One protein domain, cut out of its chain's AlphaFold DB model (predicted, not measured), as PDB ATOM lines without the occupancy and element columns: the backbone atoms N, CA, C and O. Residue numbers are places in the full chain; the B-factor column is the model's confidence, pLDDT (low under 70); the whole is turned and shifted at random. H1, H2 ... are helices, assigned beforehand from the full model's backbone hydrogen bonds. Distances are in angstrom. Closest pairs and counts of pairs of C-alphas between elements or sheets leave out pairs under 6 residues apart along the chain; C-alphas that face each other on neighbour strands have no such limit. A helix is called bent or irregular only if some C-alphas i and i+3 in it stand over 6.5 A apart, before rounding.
ATOM      1  N   HIS A   9     408.706 415.671 585.717       74.56
ATOM      2  CA  HIS A   9     408.551 416.809 586.631       74.56
ATOM      3  C   HIS A   9     408.091 416.372 588.015       74.56
ATOM      4  O   HIS A   9     408.634 416.800 589.034       74.56
ATOM      5  N   LYS A  10     407.122 415.453 588.050       80.31
ATOM      6  CA  LYS A  10     406.648 414.863 589.297       80.31
ATOM      7  C   LYS A  10     407.776 414.122 590.020       80.31
ATOM      8  O   LYS A  10     407.904 414.258 591.235       80.31
ATOM      9  N   ASN A  11     408.614 413.388 589.291       82.94
ATOM     10  CA  ASN A  11     409.739 412.648 589.858       82.94
ATOM     11  C   ASN A  11     410.844 413.578 590.389       82.94
ATOM     12  O   ASN A  11     411.304 413.377 591.515       82.94
ATOM     13  N   VAL A  12     411.215 414.627 589.646       82.69
ATOM     14  CA  VAL A  12     412.198 415.642 590.078       82.69
ATOM     15  C   VAL A  12     411.694 416.395 591.312       82.69
ATOM     16  O   VAL A  12     412.401 416.474 592.318       82.69
ATOM     17  N   GLY A  13     410.441 416.866 591.299       83.94
ATOM     18  CA  GLY A  13     409.827 417.530 592.453       83.94
ATOM     19  C   GLY A  13     409.758 416.624 593.689       83.94
ATOM     20  O   GLY A  13     410.089 417.046 594.801       83.94
ATOM     21  N   ASN A  14     409.415 415.343 593.507       87.50
ATOM     22  CA  ASN A  14     409.438 414.355 594.586       87.50
ATOM     23  C   ASN A  14     410.847 414.156 595.164       87.50
ATOM     24  O   ASN A  14     410.978 414.015 596.384       87.50
ATOM     25  N   CYS A  15     411.883 414.144 594.318       88.88
ATOM     26  CA  CYS A  15     413.275 414.049 594.757       88.88
ATOM     27  C   CYS A  15     413.667 415.262 595.592       88.88
ATOM     28  O   CYS A  15     414.044 415.088 596.747       88.88
ATOM     29  N   ARG A  16     413.474 416.480 595.078       89.75
ATOM     30  CA  ARG A  16     413.785 417.730 595.795       89.75
ATOM     31  C   ARG A  16     413.115 417.790 597.171       89.75
ATOM     32  O   ARG A  16     413.778 418.014 598.185       89.75
ATOM     33  N   ARG A  17     411.821 417.455 597.243       90.56
ATOM     34  CA  ARG A  17     411.066 417.392 598.508       90.56
ATOM     35  C   ARG A  17     411.560 416.292 599.449       90.56
ATOM     36  O   ARG A  17     411.514 416.442 600.673       90.56
ATOM     37  N   TYR A  18     411.993 415.151 598.915       93.06
ATOM     38  CA  TYR A  18     412.628 414.109 599.718       93.06
ATOM     39  C   TYR A  18     413.964 414.595 600.286       93.06
ATOM     40  O   TYR A  18     414.160 414.482 601.497       93.06
ATOM     41  N   CYS A  19     414.816 415.193 599.453       92.69
ATOM     42  CA  CYS A  19     416.107 415.741 599.853       92.69
ATOM     43  C   CYS A  19     415.938 416.790 600.956       92.69
ATOM     44  O   CYS A  19     416.536 416.626 602.018       92.69
ATOM     45  N   LYS A  20     415.028 417.766 600.789       93.00
ATOM     46  CA  LYS A  20     414.730 418.782 601.819       93.00
ATOM     47  C   LYS A  20     414.454 418.139 603.177       93.00
ATOM     48  O   LYS A  20     415.071 418.484 604.177       93.00
ATOM     49  N   ARG A  21     413.588 417.117 603.206       93.94
ATOM     50  CA  ARG A  21     413.262 416.383 604.442       93.94
ATOM     51  C   ARG A  21     414.467 415.669 605.055       93.94
ATOM     52  O   ARG A  21     414.513 415.559 606.277       93.94
ATOM     53  N   GLN A  22     415.401 415.148 604.257       94.56
ATOM     54  CA  GLN A  22     416.615 414.523 604.791       94.56
ATOM     55  C   GLN A  22     417.570 415.569 605.379       94.56
ATOM     56  O   GLN A  22     418.071 415.353 606.477       94.56
ATOM     57  N   PHE A  23     417.749 416.717 604.722       93.69
ATOM     58  CA  PHE A  23     418.578 417.808 605.245       93.69
ATOM     59  C   PHE A  23     417.981 418.449 606.503       93.69
ATOM     60  O   PHE A  23     418.695 418.651 607.480       93.69
ATOM     61  N   SER A  24     416.663 418.659 606.568       92.19
ATOM     62  CA  SER A  24     416.022 419.120 607.809       92.19
ATOM     63  C   SER A  24     416.194 418.117 608.959       92.19
ATOM     64  O   SER A  24     416.339 418.515 610.113       92.19
ATOM     65  N   LYS A  25     416.182 416.804 608.678       92.56
ATOM     66  CA  LYS A  25     416.476 415.776 609.694       92.56
ATOM     67  C   LYS A  25     417.935 415.813 610.129       92.56
ATOM     68  O   LYS A  25     418.195 415.727 611.323       92.56
ATOM     69  N   LEU A  26     418.849 415.983 609.179       91.88
ATOM     70  CA  LEU A  26     420.274 416.127 609.444       91.88
ATOM     71  C   LEU A  26     420.541 417.293 610.401       91.88
ATOM     72  O   LEU A  26     421.206 417.099 611.410       91.88
ATOM     73  N   LEU A  27     419.964 418.470 610.143       91.75
ATOM     74  CA  LEU A  27     420.124 419.632 611.024       91.75
ATOM     75  C   LEU A  27     419.609 419.369 612.445       91.75
ATOM     76  O   LEU A  27     420.278 419.727 613.412       91.75
ATOM     77  N   LYS A  28     418.472 418.676 612.589       90.88
ATOM     78  CA  LYS A  28     417.943 418.266 613.903       90.88
ATOM     79  C   LYS A  28     418.854 417.267 614.619       90.88
ATOM     80  O   LYS A  28     419.044 417.366 615.832       90.88
ATOM     81  N   ASP A  29     419.430 416.313 613.891       90.38
ATOM     82  CA  ASP A  29     420.405 415.373 614.452       90.38
ATOM     83  C   ASP A  29     421.674 416.107 614.918       90.38
ATOM     84  O   ASP A  29     422.150 415.847 616.018       90.38
ATOM     85  N   ILE A  30     422.181 417.079 614.152       89.19
ATOM     86  CA  ILE A  30     423.366 417.863 614.545       89.19
ATOM     87  C   ILE A  30     423.063 418.750 615.755       89.19
ATOM     88  O   ILE A  30     423.881 418.826 616.669       89.19
ATOM     89  N   ALA A  31     421.887 419.376 615.808       87.00
ATOM     90  CA  ALA A  31     421.480 420.189 616.953       87.00
ATOM     91  C   ALA A  31     421.406 419.374 618.261       87.00
ATOM     92  O   ALA A  31     421.616 419.920 619.338       87.00
ATOM     93  N   THR A  32     421.129 418.067 618.173       87.75
ATOM     94  CA  THR A  32     420.988 417.186 619.346       87.75
ATOM     95  C   THR A  32     422.255 416.406 619.694       87.75
ATOM     96  O   THR A  32     422.516 416.173 620.872       87.75
ATOM     97  N   LYS A  33     423.038 415.983 618.695       86.94
ATOM     98  CA  LYS A  33     424.186 415.071 618.861       86.94
ATOM     99  C   LYS A  33     425.531 415.708 618.516       86.94
ATOM    100  O   LYS A  33     426.564 415.071 618.702       86.94
ATOM    101  N   GLY A  34     425.529 416.943 618.023       84.00
ATOM    102  CA  GLY A  34     426.711 417.598 617.476       84.00
ATOM    103  C   GLY A  34     427.029 417.158 616.045       84.00
ATOM    104  O   GLY A  34     426.437 416.231 615.488       84.00
ATOM    105  N   MET A  35     427.972 417.867 615.427       84.25
ATOM    106  CA  MET A  35     428.422 417.589 614.065       84.25
ATOM    107  C   MET A  35     429.456 416.461 614.070       84.25
ATOM    108  O   MET A  35     430.383 416.474 614.875       84.25
ATOM    109  N   HIS A  36     429.313 415.502 613.157       81.25
ATOM    110  CA  HIS A  36     430.278 414.419 612.955       81.25
ATOM    111  C   HIS A  36     431.000 414.576 611.609       81.25
ATOM    112  O   HIS A  36     430.442 415.163 610.684       81.25
ATOM    113  N   GLU A  37     432.199 413.999 611.463       72.38
ATOM    114  CA  GLU A  37     433.079 414.159 610.279       72.38
ATOM    115  C   GLU A  37     432.434 413.768 608.933       72.38
ATOM    116  O   GLU A  37     432.916 414.156 607.880       72.38
ATOM    117  N   ASN A  38     431.303 413.053 608.954       77.31
ATOM    118  CA  ASN A  38     430.593 412.557 607.768       77.31
ATOM    119  C   ASN A  38     429.102 412.952 607.725       77.31
ATOM    120  O   ASN A  38     428.274 412.200 607.198       77.31
ATOM    121  N   PHE A  39     428.721 414.085 608.324       80.25
ATOM    122  CA  PHE A  39     427.309 414.469 608.497       80.25
ATOM    123  C   PHE A  39     426.537 414.600 607.172       80.25
ATOM    124  O   PHE A  39     425.395 414.148 607.067       80.25
ATOM    125  N   GLY A  40     427.181 415.101 606.117       84.31
ATOM    126  CA  GLY A  40     426.570 415.215 604.791       84.31
ATOM    127  C   GLY A  40     426.492 413.903 604.003       84.31
ATOM    128  O   GLY A  40     425.506 413.665 603.306       84.31
ATOM    129  N   VAL A  41     427.482 413.012 604.144       88.69
ATOM    130  CA  VAL A  41     427.668 411.835 603.266       88.69
ATOM    131  C   VAL A  41     426.469 410.890 603.309       88.69
ATOM    132  O   VAL A  41     425.940 410.480 602.276       88.69
ATOM    133  N   ASN A  42     425.984 410.572 604.511       89.88
ATOM    134  CA  ASN A  42     424.827 409.691 604.673       89.88
ATOM    135  C   ASN A  42     423.536 410.309 604.127       89.88
ATOM    136  O   ASN A  42     422.674 409.588 603.621       89.88
ATOM    137  N   THR A  43     423.406 411.630 604.229       91.25
ATOM    138  CA  THR A  43     422.252 412.379 603.728       91.25
ATOM    139  C   THR A  43     422.249 412.384 602.203       91.25
ATOM    140  O   THR A  43     421.245 411.988 601.612       91.25
ATOM    141  N   ILE A  44     423.387 412.700 601.572       92.88
ATOM    142  CA  ILE A  44     423.565 412.618 600.114       92.88
ATOM    143  C   ILE A  44     423.255 411.203 599.623       92.88
ATOM    144  O   ILE A  44     422.430 411.034 598.729       92.88
ATOM    145  N   ARG A  45     423.831 410.171 600.254       92.81
ATOM    146  CA  ARG A  45     423.600 408.770 599.870       92.81
ATOM    147  C   ARG A  45     422.110 408.415 599.849       92.81
ATOM    148  O   ARG A  45     421.633 407.851 598.870       92.81
ATOM    149  N   ARG A  46     421.355 408.789 600.890       92.81
ATOM    150  CA  ARG A  46     419.895 408.562 600.949       92.81
ATOM    151  C   ARG A  46     419.144 409.307 599.849       92.81
ATOM    152  O   ARG A  46     418.174 408.777 599.309       92.81
ATOM    153  N   CYS A  47     419.562 410.531 599.534       93.12
ATOM    154  CA  CYS A  47     418.984 411.311 598.446       93.12
ATOM    155  C   CYS A  47     419.214 410.626 597.095       93.12
ATOM    156  O   CYS A  47     418.251 410.410 596.364       93.12
ATOM    157  N   LEU A  48     420.443 410.197 596.802       91.81
ATOM    158  CA  LEU A  48     420.784 409.524 595.545       91.81
ATOM    159  C   LEU A  48     420.091 408.162 595.398       91.81
ATOM    160  O   LEU A  48     419.567 407.849 594.333       91.81
ATOM    161  N   GLU A  49     419.969 407.388 596.482       92.31
ATOM    162  CA  GLU A  49     419.159 406.160 596.490       92.31
ATOM    163  C   GLU A  49     417.693 406.426 596.119       92.31
ATOM    164  O   GLU A  49     417.047 405.607 595.460       92.31
ATOM    165  N   TYR A  50     417.138 407.561 596.555       91.88
ATOM    166  CA  TYR A  50     415.775 407.947 596.208       91.88
ATOM    167  C   TYR A  50     415.667 408.417 594.753       91.88
ATOM    168  O   TYR A  50     414.725 408.023 594.068       91.88
ATOM    169  N   VAL A  51     416.642 409.188 594.265       87.81
ATOM    170  CA  VAL A  51     416.741 409.628 592.861       87.81
ATOM    171  C   VAL A  51     416.786 408.428 591.911       87.81
ATOM    172  O   VAL A  51     415.995 408.365 590.968       87.81
ATOM    173  N   HIS A  52     417.609 407.423 592.224       86.19
ATOM    174  CA  HIS A  52     417.681 406.166 591.474       86.19
ATOM    175  C   HIS A  52     416.333 405.421 591.464       86.19
ATOM    176  O   HIS A  52     415.849 404.978 590.423       86.19
ATOM    177  N   LYS A  53     415.633 405.358 592.609       87.50
ATOM    178  CA  LYS A  53     414.274 404.776 592.680       87.50
ATOM    179  C   LYS A  53     413.250 405.524 591.823       87.50
ATOM    180  O   LYS A  53     412.290 404.907 591.364       87.50
ATOM    181  N   GLN A  54     413.436 406.827 591.611       83.12
ATOM    182  CA  GLN A  54     412.608 407.633 590.708       83.12
ATOM    183  C   GLN A  54     413.015 407.496 589.230       83.12
ATOM    184  O   GLN A  54     412.394 408.136 588.378       83.12
ATOM    185  N   LYS A  55     414.002 406.639 588.915       78.88
ATOM    186  CA  LYS A  55     414.478 406.327 587.558       78.88
ATOM    187  C   LYS A  55     415.033 407.535 586.796       78.88
ATOM    188  O   LYS A  55     415.042 407.531 585.564       78.88
ATOM    189  N   LEU A  56     415.501 408.557 587.514       72.69
ATOM    190  CA  LEU A  56     416.052 409.780 586.918       72.69
ATOM    191  C   LEU A  56     417.427 409.569 586.266       72.69
ATOM    192  O   LEU A  56     417.815 410.346 585.413       72.69
ATOM    193  N   ASP A  57     418.134 408.501 586.606       67.00
ATOM    194  CA  ASP A  57     419.434 408.125 586.039       67.00
ATOM    195  C   ASP A  57     419.328 407.151 584.849       67.00
ATOM    196  O   ASP A  57     420.312 406.861 584.176       67.00
ATOM    197  N   SER A  58     418.131 406.618 584.587       62.81
ATOM    198  CA  SER A  58     417.927 405.497 583.654       62.81
ATOM    199  C   SER A  58     417.490 405.896 582.241       62.81
ATOM    200  O   SER A  58     417.371 405.040 581.364       62.81
ATOM    201  N   VAL A  59     417.243 407.185 582.001       62.72
ATOM    202  CA  VAL A  59     416.849 407.708 580.689       62.72
ATOM    203  C   VAL A  59     417.869 408.760 580.281       62.72
ATOM    204  O   VAL A  59     418.123 409.688 581.037       62.72
ATOM    205  N   LEU A  60     418.433 408.637 579.077       55.06
ATOM    206  CA  LEU A  60     419.481 409.528 578.552       55.06
ATOM    207  C   LEU A  60     419.077 411.013 578.548       55.06
ATOM    208  O   LEU A  60     419.927 411.876 578.670       55.06
ATOM    209  N   SER A  61     417.780 411.318 578.452       59.62
ATOM    210  CA  SER A  61     417.256 412.686 578.563       59.62
ATOM    211  C   SER A  61     417.230 413.237 579.995       59.62
ATOM    212  O   SER A  61     416.840 414.382 580.193       59.62
ATOM    213  N   TYR A  62     417.515 412.405 581.001       61.28
ATOM    214  CA  TYR A  62     417.416 412.731 582.427       61.28
ATOM    215  C   TYR A  62     418.778 412.741 583.136       61.28
ATOM    216  O   TYR A  62     418.828 413.135 584.300       61.28
ATOM    217  N   SER A  63     419.870 412.379 582.444       67.06
ATOM    218  CA  SER A  63     421.233 412.440 582.997       67.06
ATOM    219  C   SER A  63     421.579 413.840 583.488       67.06
ATOM    220  O   SER A  63     422.078 413.981 584.597       67.06
ATOM    221  N   ASP A  64     421.190 414.872 582.738       74.12
ATOM    222  CA  ASP A  64     421.464 416.263 583.103       74.12
ATOM    223  C   ASP A  64     420.767 416.640 584.420       74.12
ATOM    224  O   ASP A  64     421.345 417.301 585.276       74.12
ATOM    225  N   TYR A  65     419.544 416.146 584.645       75.25
ATOM    226  CA  TYR A  65     418.831 416.353 585.910       75.25
ATOM    227  C   TYR A  65     419.447 415.565 587.065       75.25
ATOM    228  O   TYR A  65     419.425 416.040 588.200       75.25
ATOM    229  N   TYR A  66     419.952 414.357 586.805       80.56
ATOM    230  CA  TYR A  66     420.671 413.579 587.807       80.56
ATOM    231  C   TYR A  66     421.945 414.311 588.245       80.56
ATOM    232  O   TYR A  66     422.134 414.512 589.446       80.56
ATOM    233  N   ASP A  67     422.751 414.770 587.288       83.81
ATOM    234  CA  ASP A  67     423.994 415.494 587.550       83.81
ATOM    235  C   ASP A  67     423.720 416.808 588.296       83.81
ATOM    236  O   ASP A  67     424.339 417.067 589.326       83.81
ATOM    237  N   TRP A  68     422.695 417.573 587.894       85.44
ATOM    238  CA  TRP A  68     422.283 418.779 588.625       85.44
ATOM    239  C   TRP A  68     421.874 418.486 590.067       85.44
ATOM    240  O   TRP A  68     422.253 419.216 590.977       85.44
ATOM    241  N   ILE A  69     421.125 417.403 590.303       87.19
ATOM    242  CA  ILE A  69     420.759 417.002 591.665       87.19
ATOM    243  C   ILE A  69     422.011 416.639 592.472       87.19
ATOM    244  O   ILE A  69     422.099 417.006 593.642       87.19
ATOM    245  N   VAL A  70     422.968 415.916 591.887       89.44
ATOM    246  CA  VAL A  70     424.228 415.565 592.559       89.44
ATOM    247  C   VAL A  70     425.004 416.827 592.939       89.44
ATOM    248  O   VAL A  70     425.418 416.960 594.095       89.44
ATOM    249  N   ASP A  71     425.152 417.766 592.008       90.75
ATOM    250  CA  ASP A  71     425.877 419.018 592.226       90.75
ATOM    251  C   ASP A  71     425.208 419.884 593.302       90.75
ATOM    252  O   ASP A  71     425.874 420.311 594.248       90.75
ATOM    253  N   ASP A  72     423.881 420.053 593.240       92.25
ATOM    254  CA  ASP A  72     423.099 420.782 594.246       92.25
ATOM    255  C   ASP A  72     423.232 420.163 595.648       92.25
ATOM    256  O   ASP A  72     423.328 420.872 596.655       92.25
ATOM    257  N   LEU A  73     423.252 418.830 595.737       93.19
ATOM    258  CA  LEU A  73     423.413 418.113 597.002       93.19
ATOM    259  C   LEU A  73     424.813 418.307 597.599       93.19
ATOM    260  O   LEU A  73     424.934 418.529 598.808       93.19
ATOM    261  N   ASN A  74     425.854 418.237 596.767       92.25
ATOM    262  CA  ASN A  74     427.235 418.472 597.188       92.25
ATOM    263  C   ASN A  74     427.441 419.928 597.623       92.25
ATOM    264  O   ASN A  74     428.011 420.179 598.689       92.25
ATOM    265  N   PHE A  75     426.911 420.880 596.852       92.69
ATOM    266  CA  PHE A  75     426.940 422.299 597.194       92.69
ATOM    267  C   PHE A  75     426.232 422.570 598.528       92.69
ATOM    268  O   PHE A  75     426.787 423.238 599.402       92.69
ATOM    269  N   CYS A  76     425.049 421.982 598.734       92.56
ATOM    270  CA  CYS A  76     424.298 422.117 599.980       92.56
ATOM    271  C   CYS A  76     425.115 421.650 601.199       92.56
ATOM    272  O   CYS A  76     425.156 422.343 602.214       92.56
ATOM    273  N   VAL A  77     425.814 420.513 601.100       92.62
ATOM    274  CA  VAL A  77     426.694 420.033 602.181       92.62
ATOM    275  C   VAL A  77     427.888 420.961 602.402       92.62
ATOM    276  O   VAL A  77     428.233 421.214 603.558       92.62
ATOM    277  N   SER A  78     428.494 421.490 601.337       92.56
ATOM    278  CA  SER A  78     429.606 422.443 601.449       92.56
ATOM    279  C   SER A  78     429.186 423.692 602.229       92.56
ATOM    280  O   SER A  78     429.789 424.010 603.250       92.56
ATOM    281  N   VAL A  79     428.089 424.339 601.820       92.12
ATOM    282  CA  VAL A  79     427.588 425.555 602.480       92.12
ATOM    283  C   VAL A  79     427.173 425.279 603.924       92.12
ATOM    284  O   VAL A  79     427.477 426.060 604.825       92.12
ATOM    285  N   LEU A  80     426.516 424.145 604.184       92.12
ATOM    286  CA  LEU A  80     426.161 423.763 605.550       92.12
ATOM    287  C   LEU A  80     427.386 423.537 606.430       92.12
ATOM    288  O   LEU A  80     427.355 423.899 607.605       92.12
ATOM    289  N   THR A  81     428.461 422.972 605.880       91.38
ATOM    290  CA  THR A  81     429.722 422.799 606.610       91.38
ATOM    291  C   THR A  81     430.281 424.154 607.026       91.38
ATOM    292  O   THR A  81     430.586 424.349 608.204       91.38
ATOM    293  N   ASP A  82     430.325 425.118 606.108       91.12
ATOM    294  CA  ASP A  82     430.816 426.471 606.385       91.12
ATOM    295  C   ASP A  82     429.969 427.183 607.451       91.12
ATOM    296  O   ASP A  82     430.497 427.772 608.398       91.12
ATOM    297  N   ILE A  83     428.640 427.082 607.355       91.31
ATOM    298  CA  ILE A  83     427.734 427.687 608.337       91.31
ATOM    299  C   ILE A  83     427.939 427.050 609.719       91.31
ATOM    300  O   ILE A  83     428.128 427.766 610.707       91.31
ATOM    301  N   LEU A  84     427.922 425.717 609.808       89.62
ATOM    302  CA  LEU A  84     427.954 424.978 611.079       89.62
ATOM    303  C   LEU A  84     429.321 425.019 611.783       89.62
ATOM    304  O   LEU A  84     429.391 424.874 613.012       89.62
ATOM    305  N   THR A  85     430.398 425.234 611.027       89.75
ATOM    306  CA  THR A  85     431.756 425.423 611.563       89.75
ATOM    307  C   THR A  85     432.063 426.875 611.919       89.75
ATOM    308  O   THR A  85     433.031 427.129 612.633       89.75
ATOM    309  N   SER A  86     431.216 427.828 611.516       87.88
ATOM    310  CA  SER A  86     431.374 429.224 611.916       87.88
ATOM    311  C   SER A  86     431.279 429.405 613.440       87.88
ATOM    312  O   SER A  86     430.549 428.698 614.143       87.88
ATOM    313  N   HIS A  87     431.994 430.403 613.965       81.00
ATOM    314  CA  HIS A  87     431.966 430.787 615.383       81.00
ATOM    315  C   HIS A  87     430.742 431.641 615.765       81.00
ATOM    316  O   HIS A  87     430.760 432.313 616.790       81.00
ATOM    317  N   ARG A  88     429.695 431.669 614.930       80.19
ATOM    318  CA  ARG A  88     428.487 432.465 615.186       80.19
ATOM    319  C   ARG A  88     427.536 431.714 616.114       80.19
ATOM    320  O   ARG A  88     427.259 430.537 615.885       80.19
ATOM    321  N   ASP A  89     426.958 432.427 617.077       80.12
ATOM    322  CA  ASP A  89     425.989 431.865 618.027       80.12
ATOM    323  C   ASP A  89     424.719 431.337 617.331       80.12
ATOM    324  O   ASP A  89     424.152 430.328 617.744       80.12
ATOM    325  N   SER A  90     424.323 431.945 616.206       85.56
ATOM    326  CA  SER A  90     423.128 431.591 615.422       85.56
ATOM    327  C   SER A  90     423.401 430.669 614.224       85.56
ATOM    328  O   SER A  90     422.606 430.583 613.290       85.56
ATOM    329  N   LYS A  91     424.529 429.950 614.205       87.44
ATOM    330  CA  LYS A  91     424.885 429.060 613.085       87.44
ATOM    331  C   LYS A  91     423.816 428.016 612.740       87.44
ATOM    332  O   LYS A  91     423.637 427.699 611.571       87.44
ATOM    333  N   PHE A  92     423.082 427.509 613.727       88.50
ATOM    334  CA  PHE A  92     421.997 426.556 613.482       88.50
ATOM    335  C   PHE A  92     420.779 427.206 612.826       88.50
ATOM    336  O   PHE A  92     420.234 426.635 611.886       88.50
ATOM    337  N   GLU A  93     420.406 428.412 613.257       89.75
ATOM    338  CA  GLU A  93     419.323 429.188 612.639       89.75
ATOM    339  C   GLU A  93     419.670 429.543 611.189       89.75
ATOM    340  O   GLU A  93     418.848 429.370 610.294       89.75
ATOM    341  N   HIS A  94     420.917 429.946 610.925       90.19
ATOM    342  CA  HIS A  94     421.392 430.196 609.561       90.19
ATOM    343  C   HIS A  94     421.396 428.928 608.697       90.19
ATOM    344  O   HIS A  94     421.054 428.988 607.517       90.19
ATOM    345  N   ALA A  95     421.776 427.780 609.265       90.88
ATOM    346  CA  ALA A  95     421.771 426.509 608.548       90.88
ATOM    347  C   ALA A  95     420.339 426.068 608.203       90.88
ATOM    348  O   ALA A  95     420.087 425.576 607.103       90.88
ATOM    349  N   GLU A  96     419.395 426.271 609.125       90.94
ATOM    350  CA  GLU A  96     417.975 426.006 608.899       90.94
ATOM    351  C   GLU A  96     417.392 426.949 607.842       90.94
ATOM    352  O   GLU A  96     416.791 426.466 606.881       90.94
ATOM    353  N   ALA A  97     417.642 428.258 607.953       90.81
ATOM    354  CA  ALA A  97     417.227 429.246 606.957       90.81
ATOM    355  C   ALA A  97     417.739 428.876 605.558       90.81
ATOM    356  O   ALA A  97     416.948 428.782 604.620       90.81
ATOM    357  N   PHE A  98     419.024 428.521 605.435       92.12
ATOM    358  CA  PHE A  98     419.605 428.067 604.173       92.12
ATOM    359  C   PHE A  98     418.852 426.866 603.578       92.12
ATOM    360  O   PHE A  98     418.442 426.915 602.424       92.12
ATOM    361  N   VAL A  99     418.596 425.801 604.347       89.75
ATOM    362  CA  VAL A  99     417.852 424.630 603.833       89.75
ATOM    363  C   VAL A  99     416.407 424.978 603.456       89.75
ATOM    364  O   VAL A  99     415.819 424.348 602.572       89.75
ATOM    365  N   HIS A 100     415.796 425.957 604.120       87.94
ATOM    366  CA  HIS A 100     414.429 426.369 603.818       87.94
ATOM    367  C   HIS A 100     414.321 427.236 602.560       87.94
ATOM    368  O   HIS A 100     413.354 427.039 601.814       87.94
ATOM    369  N   GLU A 101     415.308 428.105 602.336       88.12
ATOM    370  CA  GLU A 101     415.363 429.120 601.273       88.12
ATOM    371  C   GLU A 101     416.150 428.678 600.032       88.12
ATOM    372  O   GLU A 101     416.066 429.320 598.989       88.12
ATOM    373  N   TYR A 102     416.924 427.592 600.109       88.19
ATOM    374  CA  TYR A 102     417.731 427.159 598.974       88.19
ATOM    375  C   TYR A 102     416.847 426.729 597.791       88.19
ATOM    376  O   TYR A 102     416.032 425.812 597.913       88.19
ATOM    377  N   VAL A 103     417.061 427.365 596.633       86.31
ATOM    378  CA  VAL A 103     416.237 427.236 595.413       86.31
ATOM    379  C   VAL A 103     416.068 425.793 594.929       86.31
ATOM    380  O   VAL A 103     415.022 425.413 594.405       86.31
ATOM    381  N   PHE A 104     417.064 424.936 595.157       83.81
ATOM    382  CA  PHE A 104     416.967 423.506 594.870       83.81
ATOM    383  C   PHE A 104     415.796 422.830 595.603       83.81
ATOM    384  O   PHE A 104     415.165 421.921 595.066       83.81
ATOM    385  N   PHE A 105     415.496 423.261 596.830       83.94
ATOM    386  CA  PHE A 105     414.431 422.712 597.666       83.94
ATOM    387  C   PHE A 105     413.076 423.403 597.481       83.94
ATOM    388  O   PHE A 105     412.113 423.021 598.162       83.94
ATOM    389  N   GLU A 106     412.987 424.413 596.613       81.12
ATOM    390  CA  GLU A 106     411.706 424.981 596.205       81.12
ATOM    391  C   GLU A 106     410.889 423.946 595.425       81.12
ATOM    392  O   GLU A 106     411.427 423.011 594.812       81.12
TER     393      GLU A 106
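This is residues 9 to 106 of the 115 residues of an uncharacterized protein of Lactobacillus crispatus (UniProt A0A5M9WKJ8). Four helices stand side by side in a long up-and-down bundle, each running against the one before it. They make a ring of contacts from H1 through H2 and H3 to H4 and back to H1, with the short H4 beside the later parts of H1 and H3. The printed part has 98 residues with four named helices, in the order H1, H2, H3, H4, and no named strand; the class is all helix. It is compact, with a radius of gyration of the C-alphas of 13.8 A, and only just elongated, spanning 45 by 23 by 17 A.

H1, residues 9 to 33, touches H2, residues 39 to 53, closest at the C-alphas of Cys 19 and Cys 47, 5.5 A apart; this hairpin has a shallow tilt of 23 degrees, opposite ways. H2 forms a second hairpin with H3, residues 63 to 85, closest at the C-alphas of Gly 40 and Val 77, 5.5 A, at a shallow tilt of 18 degrees. Residues 76 to 85 of H3 touch H4, residues 91 to 101, in a third hairpin, closest at the C-alphas of Leu 84 and Lys 91, 5.5 A. Residues 20 to 31 of H1 touch H4 at a shallow tilt of 9 degrees, opposite ways, closest at the C-alphas of Lys 20 and Val 99, 6.9 A. H1 and H3 are close but not clearly touching, with the closest C-alphas, Val 12 and Tyr 65, 7.9 A apart; H2 and H4 are apart. Every O i to N i+4 pair is within hydrogen-bond range in H1, H3 and H4, and 10 of 11 are in H2.

H1 begins at C-alpha 9 (408.551, 416.809, 586.631) and is 35.9 A long. H2 measures 22.7 A and is only just irregular, with C-alphas 39 and 42 6.6 A apart. H3 is 33.1 A long, and H4, 15.2 A, ends at C-alpha 101 (415.363, 429.120, 601.273).

The C-alphas farthest apart, of Leu 60 and Asp 89, are 45.8 A apart. The printed part has no cut. The links H1 to H2 and H3 to H4 are tight, and H2 to H3 is short. Residues 57 to 63, of which 63 belongs to H3, are under 70 in pLDDT; the mean of the printed part is 85.8.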